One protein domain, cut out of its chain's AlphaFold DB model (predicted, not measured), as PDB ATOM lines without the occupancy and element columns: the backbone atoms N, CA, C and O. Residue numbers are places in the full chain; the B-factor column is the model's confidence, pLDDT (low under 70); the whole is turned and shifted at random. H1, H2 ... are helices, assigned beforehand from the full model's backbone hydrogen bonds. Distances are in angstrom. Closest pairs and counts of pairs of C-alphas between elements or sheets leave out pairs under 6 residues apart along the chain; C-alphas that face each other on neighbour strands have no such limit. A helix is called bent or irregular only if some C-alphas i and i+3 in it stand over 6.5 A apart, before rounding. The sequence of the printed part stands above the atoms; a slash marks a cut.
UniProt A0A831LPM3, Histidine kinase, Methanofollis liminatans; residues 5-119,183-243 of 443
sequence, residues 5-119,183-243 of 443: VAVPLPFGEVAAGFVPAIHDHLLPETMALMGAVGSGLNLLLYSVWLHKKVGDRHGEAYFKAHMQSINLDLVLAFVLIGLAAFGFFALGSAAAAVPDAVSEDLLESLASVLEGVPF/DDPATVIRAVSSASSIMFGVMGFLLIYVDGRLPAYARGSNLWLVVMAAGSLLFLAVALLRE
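This is residues 5 to 119 and 183 to 243 of the 443 residues of the protein "Histidine kinase" of Methanofollis liminatans (UniProt A0A831LPM3). A loose, open frame of helices: the long H4 runs along one side and meets H5 near its last residues, while on the other side H6 and H7 form a helical hairpin whose H6 is crossed by H2. H3 follows H2 nearly in line and leads to the first residues of H4, with which it makes an open V; residues 15 to 21 and 183 to 188 stick out. The printed part has 176 residues with seven named helices, H1 to H7 in order, and no named strand: all helix. It is loose, with a radius of gyration of the C-alphas of 20.3 A and spans of 60 by 40 by 34 A.

H1 is residues 11 to 16, beginning at C-alpha 11 (187.284, 184.735, 195.795). H2 is residues 27 to 38 and H3 residues 40 to 54, 21.0 A long. H4, residues 60 to 96, measures 52.7 A; it is irregular, C-alphas 65 and 68 being 7.1 A apart, with a kink of 38 degrees near residue 67. H5 is residues 106 to 113. H6, residues 185 to 211, measures 38.0 A, and H7, residues 222 to 242, 30.0 A, ending at C-alpha 242 (193.937, 167.484, 223.593).

H6 is the hub. It touches H7, closest C-alphas Gly 201 and Ser 232 at 4.3 A, opposite ways at an only just steep tilt of 35.0 degrees. With residues 190 to 200 alone it touches H2, closest C-alphas Ala 32 and Ser 193 at 4.5 A, at a steep tilt of 52 degrees. H3 touches H6 with residue 40 alone, 5.7 A from Phe 200 between C-alphas. H4 touches H5 with residues 91 to 95 alone, closest C-alphas Ala 95 and Val 113 at 5.5 A, about perpendicular at 74 degrees. H1 and H4 are near each other; H4 is apart from H2, H6 and H7. Every O i to N i+4 pair is within hydrogen-bond range in H1, H2, H3, H6 and H7; H4 has 31 of 33, H5 3 of 4.

The C-alphas farthest apart, Ala 61 and Asp 100, are 61.0 A apart. Residues 120 to 182 are not printed; C-alphas 119 and 183 are 31.7 A apart across the cut. Of the links printed whole, none is long. Mean pLDDT of the printed part is 73.0; 74 residues are under 70, among them 5 to 14, 34 to 45, 93 to 106 and 183 to 199.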
ATOM      1  N   VAL A   5     175.093 187.796 196.972       50.62
ATOM      2  CA  VAL A   5     176.038 188.268 195.947       50.62
ATOM      3  C   VAL A   5     176.401 189.758 196.095       50.62
ATOM      4  O   VAL A   5     177.394 190.201 195.530       50.62
ATOM      5  N   ALA A   6     175.620 190.543 196.845       54.03
ATOM      6  CA  ALA A   6     175.934 191.943 197.142       54.03
ATOM      7  C   ALA A   6     177.050 192.101 198.192       54.03
ATOM      8  O   ALA A   6     177.636 193.177 198.290       54.03
ATOM      9  N   VAL A   7     177.350 191.044 198.954       58.22
ATOM     10  CA  VAL A   7     178.505 191.006 199.852       58.22
ATOM     11  C   VAL A   7     179.732 190.653 199.004       58.22
ATOM     12  O   VAL A   7     179.722 189.602 198.354       58.22
ATOM     13  N   PRO A   8     180.775 191.501 198.945       59.16
ATOM     14  CA  PRO A   8     181.967 191.210 198.161       59.16
ATOM     15  C   PRO A   8     182.662 189.972 198.735       59.16
ATOM     16  O   PRO A   8     183.237 190.015 199.817       59.16
ATOM     17  N   LEU A   9     182.595 188.853 198.012       63.06
ATOM     18  CA  LEU A   9     183.324 187.639 198.367       63.06
ATOM     19  C   LEU A   9     184.756 187.750 197.832       63.06
ATOM     20  O   LEU A   9     184.932 187.826 196.610       63.06
ATOM     21  N   PRO A  10     185.793 187.734 198.687       64.56
ATOM     22  CA  PRO A  10     187.175 187.711 198.233       64.56
ATOM     23  C   PRO A  10     187.497 186.315 197.686       64.56
ATOM     24  O   PRO A  10     188.074 185.469 198.364       64.56
ATOM     25  N   PHE A  11     187.118 186.048 196.433       66.88
ATOM     26  CA  PHE A  11     187.284 184.735 195.795       66.88
ATOM     27  C   PHE A  11     188.728 184.209 195.851       66.88
ATOM     28  O   PHE A  11     188.924 182.999 195.913       66.88
ATOM     29  N   GLY A  12     189.732 185.095 195.866       68.88
ATOM     30  CA  GLY A  12     191.142 184.722 196.027       68.88
ATOM     31  C   GLY A  12     191.481 184.180 197.419       68.88
ATOM     32  O   GLY A  12     192.171 183.170 197.528       68.88
ATOM     33  N   GLU A  13     190.951 184.793 198.478       67.50
ATOM     34  CA  GLU A  13     191.147 184.340 199.864       67.50
ATOM     35  C   GLU A  13     190.341 183.071 200.148       67.50
ATOM     36  O   GLU A  13     190.843 182.123 200.750       67.50
ATOM     37  N   VAL A  14     189.121 182.999 199.611       67.94
ATOM     38  CA  VAL A  14     188.288 181.793 199.658       67.94
ATOM     39  C   VAL A  14     188.979 180.622 198.951       67.94
ATOM     40  O   VAL A  14     188.995 179.513 199.478       67.94
ATOM     41  N   ALA A  15     189.583 180.856 197.779       70.75
ATOM     42  CA  ALA A  15     190.340 179.835 197.054       70.75
ATOM     43  C   ALA A  15     191.580 179.369 197.834       70.75
ATOM     44  O   ALA A  15     191.876 178.174 197.848       70.75
ATOM     45  N   ALA A  16     192.270 180.282 198.526       70.56
ATOM     46  CA  ALA A  16     193.381 179.937 199.410       70.56
ATOM     47  C   ALA A  16     192.927 179.079 200.608       70.56
ATOM     48  O   ALA A  16     193.655 178.178 201.019       70.56
ATOM     49  N   GLY A  17     191.703 179.285 201.106       69.62
ATOM     50  CA  GLY A  17     191.100 178.494 202.185       69.62
ATOM     51  C   GLY A  17     190.800 177.028 201.841       69.62
ATOM     52  O   GLY A  17     190.605 176.222 202.748       69.62
ATOM     53  N   PHE A  18     190.803 176.640 200.557       71.75
ATOM     54  CA  PHE A  18     190.709 175.227 200.157       71.75
ATOM     55  C   PHE A  18     192.021 174.457 200.353       71.75
ATOM     56  O   PHE A  18     192.027 173.226 200.273       71.75
ATOM     57  N   VAL A  19     193.130 175.154 200.620       74.56
ATOM     58  CA  VAL A  19     194.384 174.523 201.029       74.56
ATOM     59  C   VAL A  19     194.307 174.251 202.535       74.56
ATOM     60  O   VAL A  19     194.184 175.194 203.316       74.56
ATOM     61  N   PRO A  20     194.374 172.983 202.982       67.19
ATOM     62  CA  PRO A  20     194.239 172.653 204.395       67.19
ATOM     63  C   PRO A  20     195.432 173.198 205.195       67.19
ATOM     64  O   PRO A  20     196.525 172.637 205.157       67.19
ATOM     65  N   ALA A  21     195.204 174.283 205.937       66.81
ATOM     66  CA  ALA A  21     196.161 174.888 206.859       66.81
ATOM     67  C   ALA A  21     195.570 174.896 208.276       66.81
ATOM     68  O   ALA A  21     194.819 175.793 208.661       66.81
ATOM     69  N   ILE A  22     195.885 173.860 209.051       61.78
ATOM     70  CA  ILE A  22     195.389 173.712 210.421       61.78
ATOM     71  C   ILE A  22     196.320 174.483 211.356       61.78
ATOM     72  O   ILE A  22     197.473 174.102 211.543       61.78
ATOM     73  N   HIS A  23     195.816 175.566 211.940       69.94
ATOM     74  CA  HIS A  23     196.532 176.333 212.954       69.94
ATOM     75  C   HIS A  23     196.163 175.807 214.346       69.94
ATOM     76  O   HIS A  23     194.984 175.592 214.627       69.94
ATOM     77  N   ASP A  24     197.149 175.633 215.232       61.09
ATOM     78  CA  ASP A  24     196.959 174.987 216.543       61.09
ATOM     79  C   ASP A  24     195.876 175.635 217.422       61.09
ATOM     80  O   ASP A  24     195.214 174.941 218.191       61.09
ATOM     81  N   HIS A  25     195.676 176.948 217.298       66.62
ATOM     82  CA  HIS A  25     194.689 177.703 218.072       66.62
ATOM     83  C   HIS A  25     193.253 177.599 217.532       66.62
ATOM     84  O   HIS A  25     192.336 177.928 218.267       66.62
ATOM     85  N   LEU A  26     193.059 177.134 216.288       66.25
ATOM     86  CA  LEU A  26     191.741 176.941 215.646       66.25
ATOM     87  C   LEU A  26     191.320 175.466 215.600       66.25
ATOM     88  O   LEU A  26     190.285 175.104 215.030       66.25
ATOM     89  N   LEU A  27     192.164 174.579 216.130       63.88
ATOM     90  CA  LEU A  27     191.932 173.143 216.142       63.88
ATOM     91  C   LEU A  27     190.632 172.771 216.888       63.88
ATOM     92  O   LEU A  27     189.876 171.971 216.333       63.88
ATOM     93  N   PRO A  28     190.312 173.334 218.077       62.03
ATOM     94  CA  PRO A  28     189.072 173.014 218.791       62.03
ATOM     95  C   PRO A  28     187.813 173.369 217.994       62.03
ATOM     96  O   PRO A  28     186.892 172.556 217.908       62.03
ATOM     97  N   GLU A  29     187.784 174.541 217.361       68.75
ATOM     98  CA  GLU A  29     186.681 175.010 216.521       68.75
ATOM     99  C   GLU A  29     186.557 174.152 215.258       68.75
ATOM    100  O   GLU A  29     185.459 173.756 214.866       68.75
ATOM    101  N   THR A  30     187.689 173.790 214.651       70.69
ATOM    102  CA  THR A  30     187.721 172.902 213.481       70.69
ATOM    103  C   THR A  30     187.175 171.515 213.832       70.69
ATOM    104  O   THR A  30     186.352 170.960 213.102       70.69
ATOM    105  N   MET A  31     187.564 170.958 214.982       64.81
ATOM    106  CA  MET A  31     187.049 169.671 215.452       64.81
ATOM    107  C   MET A  31     185.578 169.736 215.848       64.81
ATOM    108  O   MET A  31     184.831 168.811 215.535       64.81
ATOM    109  N   ALA A  32     185.142 170.830 216.474       65.88
ATOM    110  CA  ALA A  32     183.741 171.087 216.782       65.88
ATOM    111  C   ALA A  32     182.872 171.053 215.524       65.88
ATOM    112  O   ALA A  32     181.860 170.350 215.483       65.88
ATOM    113  N   LEU A  33     183.304 171.753 214.473       70.00
ATOM    114  CA  LEU A  33     182.625 171.779 213.181       70.00
ATOM    115  C   LEU A  33     182.563 170.385 212.554       70.00
ATOM    116  O   LEU A  33     181.500 169.941 212.120       70.00
ATOM    117  N   MET A  34     183.675 169.654 212.554       68.38
ATOM    118  CA  MET A  34     183.712 168.309 211.982       68.38
ATOM    119  C   MET A  34     182.882 167.295 212.792       68.38
ATOM    120  O   MET A  34     182.157 166.488 212.208       68.38
ATOM    121  N   GLY A  35     182.921 167.360 214.126       64.25
ATOM    122  CA  GLY A  35     182.107 166.531 215.020       64.25
ATOM    123  C   GLY A  35     180.609 166.843 214.927       64.25
ATOM    124  O   GLY A  35     179.783 165.930 214.994       64.25
ATOM    125  N   ALA A  36     180.246 168.109 214.700       65.31
ATOM    126  CA  ALA A  36     178.864 168.527 214.467       65.31
ATOM    127  C   ALA A  36     178.297 167.944 213.161       65.31
ATOM    128  O   ALA A  36     177.160 167.466 213.142       65.31
ATOM    129  N   VAL A  37     179.101 167.914 212.090       65.88
ATOM    130  CA  VAL A  37     178.728 167.301 210.802       65.88
ATOM    131  C   VAL A  37     178.652 165.773 210.916       65.88
ATOM    132  O   VAL A  37     177.751 165.150 210.356       65.88
ATOM    133  N   GLY A  38     179.566 165.170 211.680       58.66
ATOM    134  CA  GLY A  38     179.710 163.723 211.828       58.66
ATOM    135  C   GLY A  38     178.844 163.052 212.900       58.66
ATOM    136  O   GLY A  38     178.925 161.837 213.041       58.66
ATOM    137  N   SER A  39     178.034 163.795 213.664       63.06
ATOM    138  CA  SER A  39     177.238 163.300 214.804       63.06
ATOM    139  C   SER A  39     176.727 161.859 214.618       63.06
ATOM    140  O   SER A  39     175.823 161.596 213.818       63.06
ATOM    141  N   GLY A  40     177.269 160.917 215.405       59.00
ATOM    142  CA  GLY A  40     176.890 159.496 215.351       59.00
ATOM    143  C   GLY A  40     175.402 159.252 215.610       59.00
ATOM    144  O   GLY A  40     174.829 158.250 215.186       59.00
ATOM    145  N   LEU A  41     174.737 160.223 216.234       60.22
ATOM    146  CA  LEU A  41     173.307 160.167 216.448       60.22
ATOM    147  C   LEU A  41     172.505 160.525 215.189       60.22
ATOM    148  O   LEU A  41     171.468 159.912 214.979       60.22
ATOM    149  N   ASN A  42     172.990 161.414 214.310       68.88
ATOM    150  CA  ASN A  42     172.332 161.701 213.022       68.88
ATOM    151  C   ASN A  42     172.293 160.457 212.125       68.88
ATOM    152  O   ASN A  42     171.291 160.207 211.458       68.88
ATOM    153  N   LEU A  43     173.351 159.642 212.168       69.38
ATOM    154  CA  LEU A  43     173.398 158.348 211.485       69.38
ATOM    155  C   LEU A  43     172.336 157.385 212.027       69.38
ATOM    156  O   LEU A  43     171.635 156.741 211.246       69.38
ATOM    157  N   LEU A  44     172.159 157.332 213.350       66.50
ATOM    158  CA  LEU A  44     171.090 156.549 213.976       66.50
ATOM    159  C   LEU A  44     169.699 157.064 213.584       66.50
ATOM    160  O   LEU A  44     168.831 156.254 213.271       66.50
ATOM    161  N   LEU A  45     169.485 158.384 213.542       68.56
ATOM    162  CA  LEU A  45     168.205 158.969 213.114       68.56
ATOM    163  C   LEU A  45     167.866 158.586 211.684       68.56
ATOM    164  O   LEU A  45     166.758 158.125 211.410       68.56
ATOM    165  N   TYR A  46     168.834 158.748 210.784       76.56
ATOM    166  CA  TYR A  46     168.658 158.385 209.391       76.56
ATOM    167  C   TYR A  46     168.401 156.884 209.243       76.56
ATOM    168  O   TYR A  46     167.479 156.489 208.535       76.56
ATOM    169  N   SER A  47     169.136 156.045 209.978       76.06
ATOM    170  CA  SER A  47     168.937 154.593 209.988       76.06
ATOM    171  C   SER A  47     167.543 154.195 210.481       76.06
ATOM    172  O   SER A  47     166.903 153.339 209.871       76.06
ATOM    173  N   VAL A  48     167.046 154.801 211.565       74.19
ATOM    174  CA  VAL A  48     165.706 154.520 212.115       74.19
ATOM    175  C   VAL A  48     164.615 155.005 211.164       74.19
ATOM    176  O   VAL A  48     163.641 154.289 210.920       74.19
ATOM    177  N   TRP A  49     164.774 156.201 210.596       78.06
ATOM    178  CA  TRP A  49     163.840 156.740 209.611       78.06
ATOM    179  C   TRP A  49     163.778 155.865 208.356       78.06
ATOM    180  O   TRP A  49     162.688 155.516 207.896       78.06
ATOM    181  N   LEU A  50     164.941 155.451 207.844       80.44
ATOM    182  CA  LEU A  50     165.040 154.579 206.681       80.44
ATOM    183  C   LEU A  50     164.402 153.219 206.976       80.44
ATOM    184  O   LEU A  50     163.602 152.742 206.178       80.44
ATOM    185  N   HIS A  51     164.659 152.639 208.152       79.81
ATOM    186  CA  HIS A  51     164.031 151.390 208.580       79.81
ATOM    187  C   HIS A  51     162.499 151.497 208.643       79.81
ATOM    188  O   HIS A  51     161.809 150.637 208.102       79.81
ATOM    189  N   LYS A  52     161.944 152.582 209.206       78.19
ATOM    190  CA  LYS A  52     160.485 152.818 209.228       78.19
ATOM    191  C   LYS A  52     159.884 152.925 207.824       78.19
ATOM    192  O   LYS A  52     158.755 152.489 207.610       78.19
ATOM    193  N   LYS A  53     160.610 153.526 206.876       80.94
ATOM    194  CA  LYS A  53     160.121 153.756 205.509       80.94
ATOM    195  C   LYS A  53     160.257 152.525 204.609       80.94
ATOM    196  O   LYS A  53     159.411 152.305 203.747       80.94
ATOM    197  N   VAL A  54     161.307 151.732 204.815       81.12
ATOM    198  CA  VAL A  54     161.583 150.490 204.076       81.12
ATOM    199  C   VAL A  54     160.776 149.309 204.637       81.12
ATOM    200  O   VAL A  54     160.316 148.464 203.866       81.12
ATOM    201  N   GLY A  55     160.557 149.267 205.955       78.00
ATOM    202  CA  GLY A  55     159.918 148.152 206.657       78.00
ATOM    203  C   GLY A  55     160.753 146.871 206.568       78.00
ATOM    204  O   GLY A  55     161.981 146.920 206.569       78.00
ATOM    205  N   ASP A  56     160.088 145.727 206.409       76.31
ATOM    206  CA  ASP A  56     160.733 144.410 206.287       76.31
ATOM    207  C   ASP A  56     161.187 144.087 204.852       76.31
ATOM    208  O   ASP A  56     161.294 142.924 204.471       76.31
ATOM    209  N   ARG A  57     161.434 145.080 203.992       78.00
ATOM    210  CA  ARG A  57     161.907 144.837 202.615       78.00
ATOM    211  C   ARG A  57     163.433 144.747 202.599       78.00
ATOM    212  O   ARG A  57     164.119 145.735 202.834       78.00
ATOM    213  N   HIS A  58     163.967 143.561 202.317       76.94
ATOM    214  CA  HIS A  58     165.403 143.265 202.363       76.94
ATOM    215  C   HIS A  58     165.827 142.333 201.213       76.94
ATOM    216  O   HIS A  58     165.002 141.623 200.644       76.94
ATOM    217  N   GLY A  59     167.114 142.360 200.845       81.56
ATOM    218  CA  GLY A  59     167.707 141.492 199.814       81.56
ATOM    219  C   GLY A  59     168.488 142.238 198.725       81.56
ATOM    220  O   GLY A  59     168.364 143.452 198.565       81.56
ATOM    221  N   GLU A  60     169.298 141.502 197.957       84.06
ATOM    222  CA  GLU A  60     170.215 142.063 196.949       84.06
ATOM    223  C   GLU A  60     169.488 142.841 195.838       84.06
ATOM    224  O   GLU A  60     169.919 143.929 195.455       84.06
ATOM    225  N   ALA A  61     168.360 142.320 195.347       83.38
ATOM    226  CA  ALA A  61     167.576 142.970 194.296       83.38
ATOM    227  C   ALA A  61     166.986 144.312 194.761       83.38
ATOM    228  O   ALA A  61     167.025 145.301 194.029       83.38
ATOM    229  N   TYR A  62     166.491 144.366 196.002       84.62
ATOM    230  CA  TYR A  62     165.963 145.594 196.593       84.62
ATOM    231  C   TYR A  62     167.072 146.627 196.815       84.62
ATOM    232  O   TYR A  62     166.902 147.796 196.458       84.62
ATOM    233  N   PHE A  63     168.222 146.176 197.330       83.31
ATOM    234  CA  PHE A  63     169.406 147.003 197.555       83.31
ATOM    235  C   PHE A  63     169.886 147.659 196.255       83.31
ATOM    236  O   PHE A  63     169.999 148.882 196.194       83.31
ATOM    237  N   LYS A  64     170.083 146.881 195.182       82.88
ATOM    238  CA  LYS A  64     170.526 147.422 193.882       82.88
ATOM    239  C   LYS A  64     169.540 148.430 193.290       82.88
ATOM    240  O   LYS A  64     169.978 149.419 192.714       82.88
ATOM    241  N   ALA A  65     168.236 148.203 193.447       84.06
ATOM    242  CA  ALA A  65     167.212 149.072 192.874       84.06
ATOM    243  C   ALA A  65     167.065 150.427 193.596       84.06
ATOM    244  O   ALA A  65     166.709 151.409 192.954       84.06
ATOM    245  N   HIS A  66     167.332 150.500 194.908       85.00
ATOM    246  CA  HIS A  66     166.992 151.685 195.714       85.00
ATOM    247  C   HIS A  66     168.197 152.416 196.317       85.00
ATOM    248  O   HIS A  66     168.097 153.613 196.588       85.00
ATOM    249  N   MET A  67     169.349 151.757 196.498       83.88
ATOM    250  CA  MET A  67     170.509 152.392 197.142       83.88
ATOM    251  C   MET A  67     171.075 153.573 196.359       83.88
ATOM    252  O   MET A  67     171.574 154.517 196.961       83.88
ATOM    253  N   GLN A  68     170.975 153.561 195.029       84.19
ATOM    254  CA  GLN A  68     171.417 154.696 194.215       84.19
ATOM    255  C   GLN A  68     170.588 155.953 194.495       84.19
ATOM    256  O   GLN A  68     171.158 157.031 194.641       84.19
ATOM    257  N   SER A  69     169.266 155.810 194.642       86.94
ATOM    258  CA  SER A  69     168.379 156.921 195.004       86.94
ATOM    259  C   SER A  69     168.682 157.435 196.408       86.94
ATOM    260  O   SER A  69     168.801 158.636 196.608       86.94
ATOM    261  N   ILE A  70     168.872 156.522 197.365       85.62
ATOM    262  CA  ILE A  70     169.209 156.855 198.755       85.62
ATOM    263  C   ILE A  70     170.526 157.640 198.827       85.62
ATOM    264  O   ILE A  70     170.608 158.665 199.503       85.62
ATOM    265  N   ASN A  71     171.549 157.191 198.096       84.69
ATOM    266  CA  ASN A  71     172.837 157.877 198.036       84.69
ATOM    267  C   ASN A  71     172.718 159.255 197.378       84.69
ATOM    268  O   ASN A  71     173.347 160.197 197.846       84.69
ATOM    269  N   LEU A  72     171.911 159.388 196.322       86.62
ATOM    270  CA  LEU A  72     171.679 160.672 195.663       86.62
ATOM    271  C   LEU A  72     171.007 161.675 196.609       86.62
ATOM    272  O   LEU A  72     171.461 162.814 196.702       86.62
ATOM    273  N   ASP A  73     169.984 161.238 197.348       85.56
ATOM    274  CA  ASP A  73     169.287 162.069 198.334       85.56
ATOM    275  C   ASP A  73     170.247 162.550 199.434       85.56
ATOM    276  O   ASP A  73     170.249 163.727 199.798       85.56
ATOM    277  N   LEU A  74     171.108 161.654 199.932       83.50
ATOM    278  CA  LEU A  74     172.135 161.984 200.924       83.50
ATOM    279  C   LEU A  74     173.156 162.982 200.375       83.50
ATOM    280  O   LEU A  74     173.445 163.979 201.035       83.50
ATOM    281  N   VAL A  75     173.684 162.747 199.172       85.88
ATOM    282  CA  VAL A  75     174.647 163.656 198.535       85.88
ATOM    283  C   VAL A  75     174.030 165.038 198.350       85.88
ATOM    284  O   VAL A  75     174.655 166.030 198.713       85.88
ATOM    285  N   LEU A  76     172.792 165.118 197.857       87.06
ATOM    286  CA  LEU A  76     172.099 166.390 197.677       87.06
ATOM    287  C   LEU A  76     171.917 167.129 199.010       87.06
ATOM    288  O   LEU A  76     172.188 168.326 199.089       87.06
ATOM    289  N   ALA A  77     171.516 166.418 200.066       82.81
ATOM    290  CA  ALA A  77     171.371 166.998 201.398       82.81
ATOM    291  C   ALA A  77     172.705 167.542 201.937       82.81
ATOM    292  O   ALA A  77     172.758 168.681 202.401       82.81
ATOM    293  N   PHE A  78     173.795 166.775 201.830       82.50
ATOM    294  CA  PHE A  78     175.121 167.223 202.272       82.50
ATOM    295  C   PHE A  78     175.664 168.387 201.438       82.50
ATOM    296  O   PHE A  78     176.287 169.285 201.999       82.50
ATOM    297  N   VAL A  79     175.391 168.425 200.131       85.38
ATOM    298  CA  VAL A  79     175.748 169.566 199.272       85.38
ATOM    299  C   VAL A  79     175.000 170.827 199.707       85.38
ATOM    300  O   VAL A  79     175.619 171.880 199.836       85.38
ATOM    301  N   LEU A  80     173.698 170.735 199.992       83.81
ATOM    302  CA  LEU A  80     172.914 171.875 200.483       83.81
ATOM    303  C   LEU A  80     173.426 172.384 201.838       83.81
ATOM    304  O   LEU A  80     173.565 173.593 202.021       83.81
ATOM    305  N   ILE A  81     173.754 171.474 202.761       80.62
ATOM    306  CA  ILE A  81     174.360 171.828 204.054       80.62
ATOM    307  C   ILE A  81     175.722 172.499 203.840       80.62
ATOM    308  O   ILE A  81     175.999 173.521 204.462       80.62
ATOM    309  N   GLY A  82     176.548 171.967 202.936       81.00
ATOM    310  CA  GLY A  82     177.846 172.541 202.590       81.00
ATOM    311  C   GLY A  82     177.734 173.953 202.014       81.00
ATOM    312  O   GLY A  82     178.473 174.841 202.428       81.00
ATOM    313  N   LEU A  83     176.769 174.194 201.121       80.81
ATOM    314  CA  LEU A  83     176.496 175.523 200.563       80.81
ATOM    315  C   LEU A  83     176.007 176.509 201.630       80.81
ATOM    316  O   LEU A  83     176.433 177.663 201.639       80.81
ATOM    317  N   ALA A  84     175.141 176.063 202.543       78.56
ATOM    318  CA  ALA A  84     174.683 176.890 203.655       78.56
ATOM    319  C   ALA A  84     175.840 177.245 204.603       78.56
ATOM    320  O   ALA A  84     176.014 178.415 204.941       78.56
ATOM    321  N   ALA A  85     176.665 176.263 204.980       77.88
ATOM    322  CA  ALA A  85     177.847 176.472 205.817       77.88
ATOM    323  C   ALA A  85     178.841 177.433 205.155       77.88
ATOM    324  O   ALA A  85     179.305 178.374 205.795       77.88
ATOM    325  N   PHE A  86     179.103 177.254 203.858       78.81
ATOM    326  CA  PHE A  86     179.918 178.173 203.069       78.81
ATOM    327  C   PHE A  86     179.373 179.605 203.116       78.81
ATOM    328  O   PHE A  86     180.141 180.539 203.323       78.81
ATOM    329  N   GLY A  87     178.054 179.783 202.998       76.12
ATOM    330  CA  GLY A  87     177.407 181.089 203.137       76.12
ATOM    331  C   GLY A  87     177.647 181.747 204.503       76.12
ATOM    332  O   GLY A  87     177.913 182.946 204.560       76.12
ATOM    333  N   PHE A  88     177.615 180.976 205.594       77.19
ATOM    334  CA  PHE A  88     177.922 181.492 206.934       77.19
ATOM    335  C   PHE A  88     179.406 181.846 207.108       77.19
ATOM    336  O   PHE A  88     179.707 182.902 207.659       77.19
ATOM    337  N   PHE A  89     180.331 181.020 206.603       74.94
ATOM    338  CA  PHE A  89     181.766 181.342 206.628       74.94
ATOM    339  C   PHE A  89     182.087 182.589 205.808       74.94
ATOM    340  O   PHE A  89     182.830 183.457 206.261       74.94
ATOM    341  N   ALA A  90     181.479 182.708 204.630       72.94
ATOM    342  CA  ALA A  90     181.584 183.882 203.781       72.94
ATOM    343  C   ALA A  90     181.100 185.152 204.500       72.94
ATOM    344  O   ALA A  90     181.791 186.170 204.480       72.94
ATOM    345  N   LEU A  91     179.957 185.082 205.189       72.38
ATOM    346  CA  LEU A  91     179.428 186.202 205.967       72.38
ATOM    347  C   LEU A  91     180.366 186.597 207.120       72.38
ATOM    348  O   LEU A  91     180.614 187.782 207.321       72.38
ATOM    349  N   GLY A  92     180.941 185.616 207.824       71.94
ATOM    350  CA  GLY A  92     181.944 185.858 208.866       71.94
ATOM    351  C   GLY A  92     183.229 186.497 208.326       71.94
ATOM    352  O   GLY A  92     183.756 187.425 208.931       71.94
ATOM    353  N   SER A  93     183.704 186.064 207.153       69.56
ATOM    354  CA  SER A  93     184.871 186.681 206.503       69.56
ATOM    355  C   SER A  93     184.606 188.127 206.072       69.56
ATOM    356  O   SER A  93     185.464 188.987 206.238       69.56
ATOM    357  N   ALA A  94     183.394 188.420 205.590       68.88
ATOM    358  CA  ALA A  94     182.992 189.775 205.238       68.88
ATOM    359  C   ALA A  94     182.896 190.687 206.473       68.88
ATOM    360  O   ALA A  94     183.266 191.853 206.383       68.88
ATOM    361  N   ALA A  95     182.481 190.150 207.628       67.06
ATOM    362  CA  ALA A  95     182.519 190.859 208.912       67.06
ATOM    363  C   ALA A  95     183.930 191.281 209.308       67.06
ATOM    364  O   ALA A  95     184.146 192.423 209.700       67.06
ATOM    365  N   ALA A  96     184.905 190.390 209.136       64.88
ATOM    366  CA  ALA A  96     186.300 190.678 209.454       64.88
ATOM    367  C   ALA A  96     186.936 191.742 208.535       64.88
ATOM    368  O   ALA A  96     187.929 192.360 208.916       64.88
ATOM    369  N   ALA A  97     186.379 191.966 207.340       65.69
ATOM    370  CA  ALA A  97     186.868 192.961 206.384       65.69
ATOM    371  C   ALA A  97     186.355 194.389 206.660       65.69
ATOM    372  O   ALA A  97     186.881 195.345 206.084       65.69
ATOM    373  N   VAL A  98     185.344 194.550 207.521       67.56
ATOM    374  CA  VAL A  98     184.810 195.860 207.917       67.56
ATOM    375  C   VAL A  98     185.514 196.319 209.207       67.56
ATOM    376  O   VAL A  98     185.466 195.609 210.213       67.56
ATOM    377  N   PRO A  99     186.186 197.489 209.219       58.66
ATOM    378  CA  PRO A  99     186.808 198.031 210.429       58.66
ATOM    379  C   PRO A  99     185.768 198.227 211.544       58.66
ATOM    380  O   PRO A  99     184.674 198.708 211.268       58.66
ATOM    381  N   ASP A 100     186.105 197.852 212.781       62.00
ATOM    382  CA  ASP A 100     185.242 197.948 213.975       62.00
ATOM    383  C   ASP A 100     183.934 197.125 213.934       62.00
ATOM    384  O   ASP A 100     183.102 197.236 214.833       62.00
ATOM    385  N   ALA A 101     183.757 196.253 212.933       57.81
ATOM    386  CA  ALA A 101     182.590 195.376 212.831       57.81
ATOM    387  C   ALA A 101     182.697 194.093 213.660       57.81
ATOM    388  O   ALA A 101     181.691 193.427 213.852       57.81
ATOM    389  N   VAL A 102     183.884 193.713 214.136       57.91
ATOM    390  CA  VAL A 102     184.055 192.517 214.969       57.91
ATOM    391  C   VAL A 102     183.919 192.923 216.435       57.91
ATOM    392  O   VAL A 102     184.881 193.397 217.038       57.91
ATOM    393  N   SER A 103     182.723 192.755 217.000       60.12
ATOM    394  CA  SER A 103     182.463 192.924 218.436       60.12
ATOM    395  C   SER A 103     182.274 191.565 219.130       60.12
ATOM    396  O   SER A 103     182.114 190.534 218.473       60.12
ATOM    397  N   GLU A 104     182.311 191.535 220.469       59.81
ATOM    398  CA  GLU A 104     181.963 190.321 221.233       59.81
ATOM    399  C   GLU A 104     180.502 189.893 220.995       59.81
ATOM    400  O   GLU A 104     180.163 188.721 221.176       59.81
ATOM    401  N   ASP A 105     179.641 190.818 220.545       63.59
ATOM    402  CA  ASP A 105     178.258 190.533 220.187       63.59
ATOM    403  C   ASP A 105     178.127 190.186 218.692       63.59
ATOM    404  O   ASP A 105     178.253 191.014 217.781       63.59
ATOM    405  N   LEU A 106     177.809 188.916 218.434       67.19
ATOM    406  CA  LEU A 106     177.560 188.385 217.095       67.19
ATOM    407  C   LEU A 106     176.488 189.194 216.340       67.19
ATOM    408  O   LEU A 106     176.569 189.332 215.119       67.19
ATOM    409  N   LEU A 107     175.472 189.713 217.035       71.50
ATOM    410  CA  LEU A 107     174.367 190.443 216.406       71.50
ATOM    411  C   LEU A 107     174.788 191.828 215.924       71.50
ATOM    412  O   LEU A 107     174.362 192.243 214.846       71.50
ATOM    413  N   GLU A 108     175.640 192.517 216.679       71.69
ATOM    414  CA  GLU A 108     176.223 193.799 216.271       71.69
ATOM    415  C   GLU A 108     177.165 193.614 215.079       71.69
ATOM    416  O   GLU A 108     177.105 194.372 214.108       71.69
ATOM    417  N   SER A 109     177.955 192.537 215.100       70.75
ATOM    418  CA  SER A 109     178.854 192.185 213.998       70.75
ATOM    419  C   SER A 109     178.105 191.835 212.710       70.75
ATOM    420  O   SER A 109     178.525 192.171 211.608       70.75
ATOM    421  N   LEU A 110     176.948 191.184 212.821       72.62
ATOM    422  CA  LEU A 110     176.083 190.920 211.670       72.62
ATOM    423  C   LEU A 110     175.322 192.171 211.213       72.62
ATOM    424  O   LEU A 110     175.005 192.291 210.029       72.62
ATOM    425  N   ALA A 111     175.009 193.097 212.123       74.00
ATOM    426  CA  ALA A 111     174.301 194.334 211.800       74.00
ATOM    427  C   ALA A 111     175.138 195.257 210.919       74.00
ATOM    428  O   ALA A 111     174.609 195.788 209.943       74.00
ATOM    429  N   SER A 112     176.428 195.386 211.225       71.94
ATOM    430  CA  SER A 112     177.383 196.184 210.448       71.94
ATOM    431  C   SER A 112     177.636 195.598 209.054       71.94
ATOM    432  O   SER A 112     177.672 196.329 208.070       71.94
ATOM    433  N   VAL A 113     177.713 194.269 208.918       72.56
ATOM    434  CA  VAL A 113     177.885 193.601 207.608       72.56
ATOM    435  C   VAL A 113     176.659 193.719 206.714       72.56
ATOM    436  O   VAL A 113     176.769 193.783 205.490       72.56
ATOM    437  N   LEU A 114     175.473 193.701 207.317       74.56
ATOM    438  CA  LEU A 114     174.204 193.799 206.600       74.56
ATOM    439  C   LEU A 114     173.733 195.254 206.443       74.56
ATOM    440  O   LEU A 114     172.642 195.492 205.909       74.56
ATOM    441  N   GLU A 115     174.544 196.218 206.882       70.38
ATOM    442  CA  GLU A 115     174.255 197.639 206.775       70.38
ATOM    443  C   GLU A 115     174.138 198.039 205.294       70.38
ATOM    444  O   GLU A 115     174.997 197.755 204.463       70.38
ATOM    445  N   GLY A 116     173.006 198.648 204.930       68.25
ATOM    446  CA  GLY A 116     172.696 199.021 203.545       68.25
ATOM    447  C   GLY A 116     171.841 198.019 202.759       68.25
ATOM    448  O   GLY A 116     171.344 198.379 201.689       68.25
ATOM    449  N   VAL A 117     171.569 196.813 203.281       75.19
ATOM    450  CA  VAL A 117     170.587 195.891 202.679       75.19
ATOM    451  C   VAL A 117     169.252 195.973 203.434       75.19
ATOM    452  O   VAL A 117     169.148 195.513 204.576       75.19
ATOM    453  N   PRO A 118     168.184 196.528 202.826       75.19
ATOM    454  CA  PRO A 118     166.908 196.693 203.512       75.19
ATOM    455  C   PRO A 118     166.329 195.335 203.925       75.19
ATOM    456  O   PRO A 118     166.305 194.388 203.139       75.19
ATOM    457  N   PHE A 119     165.842 195.255 205.167       77.56
ATOM    458  CA  PHE A 119     165.267 194.056 205.793       77.56
ATOM    459  C   PHE A 119     166.217 192.860 205.981       77.56
ATOM    460  O   PHE A 119     165.767 191.837 206.495       77.56
ATOM    461  N   ASP A 183     177.045 180.606 232.761       56.47
ATOM    462  CA  ASP A 183     177.476 181.990 232.498       56.47
ATOM    463  C   ASP A 183     178.382 182.141 231.256       56.47
ATOM    464  O   ASP A 183     178.444 183.226 230.687       56.47
ATOM    465  N   ASP A 184     179.044 181.065 230.796       67.44
ATOM    466  CA  ASP A 184     179.849 181.055 229.562       67.44
ATOM    467  C   ASP A 184     179.319 180.043 228.512       67.44
ATOM    468  O   ASP A 184     179.564 178.831 228.625       67.44
ATOM    469  N   PRO A 185     178.646 180.511 227.441       65.00
ATOM    470  CA  PRO A 185     178.198 179.675 226.325       65.00
ATOM    471  C   PRO A 185     179.340 178.936 225.616       65.00
ATOM    472  O   PRO A 185     179.142 177.815 225.130       65.00
ATOM    473  N   ALA A 186     180.547 179.515 225.580       63.03
ATOM    474  CA  ALA A 186     181.696 178.897 224.927       63.03
ATOM    475  C   ALA A 186     182.134 177.615 225.650       63.03
ATOM    476  O   ALA A 186     182.601 176.669 225.015       63.03
ATOM    477  N   THR A 187     181.943 177.534 226.967       65.81
ATOM    478  CA  THR A 187     182.210 176.319 227.749       65.81
ATOM    479  C   THR A 187     181.263 175.177 227.366       65.81
ATOM    480  O   THR A 187     181.705 174.039 227.183       65.81
ATOM    481  N   VAL A 188     179.972 175.463 227.160       67.38
ATOM    482  CA  VAL A 188     178.989 174.453 226.718       67.38
ATOM    483  C   VAL A 188     179.298 173.972 225.303       67.38
ATOM    484  O   VAL A 188     179.302 172.766 225.052       67.38
ATOM    485  N   ILE A 189     179.603 174.898 224.388       66.62
ATOM    486  CA  ILE A 189     179.964 174.568 223.004       66.62
ATOM    487  C   ILE A 189     181.212 173.684 222.982       66.62
ATOM    488  O   ILE A 189     181.199 172.648 222.315       66.62
ATOM    489  N   ARG A 190     182.255 174.031 223.748       66.69
ATOM    490  CA  ARG A 190     183.479 173.224 223.863       66.69
ATOM    491  C   ARG A 190     183.187 171.821 224.394       66.69
ATOM    492  O   ARG A 190     183.585 170.846 223.762       66.69
ATOM    493  N   ALA A 191     182.415 171.697 225.474       66.19
ATOM    494  CA  ALA A 191     182.056 170.400 226.052       66.19
ATOM    495  C   ALA A 191     181.246 169.514 225.084       66.19
ATOM    496  O   ALA A 191     181.551 168.332 224.905       66.19
ATOM    497  N   VAL A 192     180.237 170.083 224.416       68.94
ATOM    498  CA  VAL A 192     179.406 169.365 223.430       68.94
ATOM    499  C   VAL A 192     180.227 168.952 222.211       68.94
ATOM    500  O   VAL A 192     180.060 167.843 221.697       68.94
ATOM    501  N   SER A 193     181.131 169.817 221.761       65.12
ATOM    502  CA  SER A 193     182.025 169.560 220.631       65.12
ATOM    503  C   SER A 193     183.021 168.446 220.929       65.12
ATOM    504  O   SER A 193     183.235 167.569 220.090       65.12
ATOM    505  N   SER A 194     183.558 168.421 222.150       66.06
ATOM    506  CA  SER A 194     184.447 167.359 222.625       66.06
ATOM    507  C   SER A 194     183.733 166.011 222.667       66.06
ATOM    508  O   SER A 194     184.146 165.048 222.016       66.06
ATOM    509  N   ALA A 195     182.565 165.970 223.320       68.31
ATOM    510  CA  ALA A 195     181.737 164.770 223.390       68.31
ATOM    511  C   ALA A 195     181.333 164.265 221.993       68.31
ATOM    512  O   ALA A 195     181.352 163.061 221.731       68.31
ATOM    513  N   SER A 196     181.007 165.179 221.072       68.62
ATOM    514  CA  SER A 196     180.660 164.842 219.687       68.62
ATOM    515  C   SER A 196     181.853 164.286 218.911       68.62
ATOM    516  O   SER A 196     181.685 163.340 218.143       68.62
ATOM    517  N   SER A 197     183.058 164.811 219.146       69.62
ATOM    518  CA  SER A 197     184.300 164.352 218.507       69.62
ATOM    519  C   SER A 197     184.704 162.950 218.972       69.62
ATOM    520  O   SER A 197     185.016 162.094 218.141       69.62
ATOM    521  N   ILE A 198     184.605 162.667 220.279       69.94
ATOM    522  CA  ILE A 198     184.805 161.313 220.826       69.94
ATOM    523  C   ILE A 198     183.773 160.351 220.236       69.94
ATOM    524  O   ILE A 198     184.122 159.267 219.762       69.94
ATOM    525  N   MET A 199     182.498 160.751 220.231       68.31
ATOM    526  CA  MET A 199     181.429 159.925 219.676       68.31
ATOM    527  C   MET A 199     181.618 159.655 218.191       68.31
ATOM    528  O   MET A 199     181.366 158.536 217.763       68.31
ATOM    529  N   PHE A 200     182.110 160.621 217.418       72.19
ATOM    530  CA  PHE A 200     182.443 160.413 216.014       72.19
ATOM    531  C   PHE A 200     183.551 159.367 215.830       72.19
ATOM    532  O   PHE A 200     183.389 158.437 215.036       72.19
ATOM    533  N   GLY A 201     184.635 159.463 216.610       71.12
ATOM    534  CA  GLY A 201     185.719 158.477 216.603       71.12
ATOM    535  C   GLY A 201     185.223 157.063 216.919       71.12
ATOM    536  O   GLY A 201     185.443 156.136 216.140       71.12
ATOM    537  N   VAL A 202     184.476 156.900 218.017       73.56
ATOM    538  CA  VAL A 202     183.900 155.605 218.435       73.56
ATOM    539  C   VAL A 202     182.906 155.067 217.401       73.56
ATOM    540  O   VAL A 202     182.931 153.882 217.062       73.56
ATOM    541  N   MET A 203     182.036 155.932 216.878       74.50
ATOM    542  CA  MET A 203     181.003 155.551 215.920       74.50
ATOM    543  C   MET A 203     181.610 155.040 214.615       74.50
ATOM    544  O   MET A 203     181.135 154.046 214.073       74.50
ATOM    545  N   GLY A 204     182.681 155.664 214.125       77.12
ATOM    546  CA  GLY A 204     183.326 155.201 212.902       77.12
ATOM    547  C   GLY A 204     183.990 153.826 213.048       77.12
ATOM    548  O   GLY A 204     183.842 152.997 212.150       77.12
ATOM    549  N   PHE A 205     184.577 153.495 214.207       78.56
ATOM    550  CA  PHE A 205     185.020 152.119 214.486       78.56
ATOM    551  C   PHE A 205     183.855 151.122 214.537       78.56
ATOM    552  O   PHE A 205     183.977 150.011 214.014       78.56
ATOM    553  N   LEU A 206     182.710 151.510 215.113       78.38
ATOM    554  CA  LEU A 206     181.521 150.654 215.105       78.38
ATOM    555  C   LEU A 206     180.998 150.428 213.680       78.38
ATOM    556  O   LEU A 206     180.614 149.310 213.353       78.38
ATOM    557  N   LEU A 207     181.014 151.449 212.819       81.81
ATOM    558  CA  LEU A 207     180.612 151.307 211.417       81.81
ATOM    559  C   LEU A 207     181.536 150.363 210.646       81.81
ATOM    560  O   LEU A 207     181.038 149.523 209.905       81.81
ATOM    561  N   ILE A 208     182.855 150.445 210.856       82.19
ATOM    562  CA  ILE A 208     183.824 149.502 210.269       82.19
ATOM    563  C   ILE A 208     183.516 148.068 210.723       82.19
ATOM    564  O   ILE A 208     183.511 147.136 209.919       82.19
ATOM    565  N   TYR A 209     183.215 147.885 212.011       80.25
ATOM    566  CA  TYR A 209     182.835 146.581 212.553       80.25
ATOM    567  C   TYR A 209     181.528 146.046 211.947       80.25
ATOM    568  O   TYR A 209     181.448 144.866 211.597       80.25
ATOM    569  N   VAL A 210     180.507 146.900 211.822       81.00
ATOM    570  CA  VAL A 210     179.215 146.540 211.224       81.00
ATOM    571  C   VAL A 210     179.379 146.196 209.744       81.00
ATOM    572  O   VAL A 210     178.828 145.187 209.310       81.00
ATOM    573  N   ASP A 211     180.176 146.961 208.994       84.31
ATOM    574  CA  ASP A 211     180.465 146.707 207.577       84.31
ATOM    575  C   ASP A 211     181.074 145.315 207.357       84.31
ATOM    576  O   ASP A 211     180.635 144.562 206.486       84.31
ATOM    577  N   GLY A 212     181.982 144.896 208.243       81.31
ATOM    578  CA  GLY A 212     182.558 143.548 208.227       81.31
ATOM    579  C   GLY A 212     181.540 142.411 208.401       81.31
ATOM    580  O   GLY A 212     181.841 141.267 208.052       81.31
ATOM    581  N   ARG A 213     180.333 142.700 208.909       82.75
ATOM    582  CA  ARG A 213     179.236 141.730 209.072       82.75
ATOM    583  C   ARG A 213     178.182 141.793 207.961       82.75
ATOM    584  O   ARG A 213     177.252 140.986 207.981       82.75
ATOM    585  N   LEU A 214     178.307 142.712 207.002       85.50
ATOM    586  CA  LEU A 214     177.348 142.851 205.906       85.50
ATOM    587  C   LEU A 214     177.571 141.814 204.783       85.50
ATOM    588  O   LEU A 214     178.697 141.364 204.536       85.50
ATOM    589  N   PRO A 215     176.507 141.447 204.039       85.06
ATOM    590  CA  PRO A 215     176.617 140.643 202.821       85.06
ATOM    591  C   PRO A 215     177.557 141.279 201.789       85.06
ATOM    592  O   PRO A 215     177.663 142.498 201.707       85.06
ATOM    593  N   ALA A 216     178.204 140.468 200.944       82.56
ATOM    594  CA  ALA A 216     179.204 140.940 199.972       82.56
ATOM    595  C   ALA A 216     178.716 142.073 199.048       82.56
ATOM    596  O   ALA A 216     179.497 142.957 198.718       82.56
ATOM    597  N   TYR A 217     177.435 142.074 198.669       83.81
ATOM    598  CA  TYR A 217     176.844 143.107 197.811       83.81
ATOM    599  C   TYR A 217     176.578 144.444 198.526       83.81
ATOM    600  O   TYR A 217     176.310 145.435 197.854       83.81
ATOM    601  N   ALA A 218     176.599 144.463 199.862       83.12
ATOM    602  CA  ALA A 218     176.281 145.625 200.695       83.12
ATOM    603  C   ALA A 218     177.498 146.184 201.451       83.12
ATOM    604  O   ALA A 218     177.360 147.184 202.149       83.12
ATOM    605  N   ARG A 219     178.668 145.544 201.319       84.31
ATOM    606  CA  ARG A 219     179.917 146.002 201.931       84.31
ATOM    607  C   ARG A 219     180.445 147.269 201.263       84.31
ATOM    608  O   ARG A 219     180.323 147.446 200.048       84.31
ATOM    609  N   GLY A 220     181.059 148.124 202.071       80.12
ATOM    610  CA  GLY A 220     181.774 149.309 201.634       80.12
ATOM    611  C   GLY A 220     182.976 148.975 200.750       80.12
ATOM    612  O   GLY A 220     183.489 147.855 200.715       80.12
ATOM    613  N   SER A 221     183.443 149.976 200.005       86.56
ATOM    614  CA  SER A 221     184.670 149.846 199.218       86.56
ATOM    615  C   SER A 221     185.912 149.880 200.116       86.56
ATOM    616  O   SER A 221     185.896 150.438 201.214       86.56
ATOM    617  N   ASN A 222     187.038 149.363 199.618       81.88
ATOM    618  CA  ASN A 222     188.319 149.472 200.329       81.88
ATOM    619  C   ASN A 222     188.713 150.936 200.587       81.88
ATOM    620  O   ASN A 222     189.287 151.244 201.626       81.88
ATOM    621  N   LEU A 223     188.369 151.845 199.666       83.06
ATOM    622  CA  LEU A 223     188.578 153.281 199.849       83.06
ATOM    623  C   LEU A 223     187.762 153.813 201.033       83.06
ATOM    624  O   LEU A 223     188.297 154.552 201.852       83.06
ATOM    625  N   TRP A 224     186.496 153.404 201.150       87.12
ATOM    626  CA  TRP A 224     185.648 153.779 202.281       87.12
ATOM    627  C   TRP A 224     186.235 153.289 203.609       87.12
ATOM    628  O   TRP A 224     186.341 154.077 204.544       87.12
ATOM    629  N   LEU A 225     186.704 152.037 203.675       81.75
ATOM    630  CA  LEU A 225     187.340 151.487 204.878       81.75
ATOM    631  C   LEU A 225     188.588 152.275 205.290       81.75
ATOM    632  O   LEU A 225     188.733 152.612 206.463       81.75
ATOM    633  N   VAL A 226     189.472 152.593 204.339       81.12
ATOM    634  CA  VAL A 226     190.695 153.368 204.613       81.12
ATOM    635  C   VAL A 226     190.352 154.775 205.099       81.12
ATOM    636  O   VAL A 226     190.912 155.224 206.098       81.12
ATOM    637  N   VAL A 227     189.412 155.454 204.436       84.06
ATOM    638  CA  VAL A 227     188.976 156.807 204.814       84.06
ATOM    639  C   VAL A 227     188.345 156.810 206.206       84.06
ATOM    640  O   VAL A 227     188.704 157.644 207.036       84.06
ATOM    641  N   MET A 228     187.459 155.854 206.493       80.00
ATOM    642  CA  MET A 228     186.812 155.735 207.800       80.00
ATOM    643  C   MET A 228     187.816 155.402 208.902       80.00
ATOM    644  O   MET A 228     187.809 156.054 209.941       80.00
ATOM    645  N   ALA A 229     188.714 154.440 208.682       78.56
ATOM    646  CA  ALA A 229     189.705 154.049 209.683       78.56
ATOM    647  C   ALA A 229     190.677 155.192 209.999       78.56
ATOM    648  O   ALA A 229     190.916 155.487 211.170       78.56
ATOM    649  N   ALA A 230     191.199 155.867 208.969       81.38
ATOM    650  CA  ALA A 230     192.096 157.004 209.144       81.38
ATOM    651  C   ALA A 230     191.392 158.177 209.844       81.38
ATOM    652  O   ALA A 230     191.936 158.736 210.795       81.38
ATOM    653  N   GLY A 231     190.168 158.513 209.420       76.94
ATOM    654  CA  GLY A 231     189.375 159.588 210.013       76.94
ATOM    655  C   GLY A 231     189.020 159.322 211.476       76.94
ATOM    656  O   GLY A 231     189.271 160.166 212.331       76.94
ATOM    657  N   SER A 232     188.497 158.137 211.798       78.88
ATOM    658  CA  SER A 232     188.132 157.772 213.173       78.88
ATOM    659  C   SER A 232     189.334 157.696 214.106       78.88
ATOM    660  O   SER A 232     189.240 158.149 215.246       78.88
ATOM    661  N   LEU A 233     190.467 157.173 213.624       75.75
ATOM    662  CA  LEU A 233     191.704 157.124 214.399       75.75
ATOM    663  C   LEU A 233     192.245 158.530 214.671       75.75
ATOM    664  O   LEU A 233     192.603 158.822 215.807       75.75
ATOM    665  N   LEU A 234     192.265 159.404 213.659       76.44
ATOM    666  CA  LEU A 234     192.700 160.791 213.806       76.44
ATOM    667  C   LEU A 234     191.810 161.549 214.798       76.44
ATOM    668  O   LEU A 234     192.325 162.181 215.713       76.44
ATOM    669  N   PHE A 235     190.484 161.445 214.665       71.75
ATOM    670  CA  PHE A 235     189.538 162.105 215.571       71.75
ATOM    671  C   PHE A 235     189.685 161.638 217.012       71.75
ATOM    672  O   PHE A 235     189.723 162.460 217.925       71.75
ATOM    673  N   LEU A 236     189.795 160.324 217.212       71.12
ATOM    674  CA  LEU A 236     189.986 159.759 218.538       71.12
ATOM    675  C   LEU A 236     191.340 160.169 219.128       71.12
ATOM    676  O   LEU A 236     191.405 160.530 220.298       71.12
ATOM    677  N   ALA A 237     192.407 160.152 218.326       69.25
ATOM    678  CA  ALA A 237     193.737 160.558 218.765       69.25
ATOM    679  C   ALA A 237     193.770 162.034 219.172       69.25
ATOM    680  O   ALA A 237     194.271 162.346 220.247       69.25
ATOM    681  N   VAL A 238     193.207 162.939 218.367       67.88
ATOM    682  CA  VAL A 238     193.190 164.366 218.715       67.88
ATOM    683  C   VAL A 238     192.293 164.623 219.928       67.88
ATOM    684  O   VAL A 238     192.723 165.334 220.830       67.88
ATOM    685  N   ALA A 239     191.115 163.993 220.020       64.44
ATOM    686  CA  ALA A 239     190.251 164.112 221.196       64.44
ATOM    687  C   ALA A 239     190.954 163.638 222.485       64.44
ATOM    688  O   ALA A 239     190.917 164.329 223.497       64.44
ATOM    689  N   LEU A 240     191.659 162.501 222.446       62.84
ATOM    690  CA  LEU A 240     192.377 161.964 223.609       62.84
ATOM    691  C   LEU A 240     193.641 162.756 223.974       62.84
ATOM    692  O   LEU A 240     193.978 162.850 225.151       62.84
ATOM    693  N   LEU A 241     194.363 163.293 222.986       62.16
ATOM    694  CA  LEU A 241     195.624 164.016 223.201       62.16
ATOM    695  C   LEU A 241     195.429 165.494 223.568       62.16
ATOM    696  O   LEU A 241     196.374 166.119 224.043       62.16
ATOM    697  N   ARG A 242     194.243 166.067 223.325       60.09
ATOM    698  CA  ARG A 242     193.937 167.484 223.593       60.09
ATOM    699  C   ARG A 242     192.910 167.701 224.701       60.09
ATOM    700  O   ARG A 242     192.766 168.840 225.129       60.09
ATOM    701  N   GLU A 243     192.207 166.673 225.180       60.62
ATOM    702  CA  GLU A 243     191.366 166.836 226.367       60.62
ATOM    703  C   GLU A 243     192.246 166.991 227.608       60.62
ATOM    704  O   GLU A 243     192.592 166.017 228.281       60.62
TER     705      GLU A 243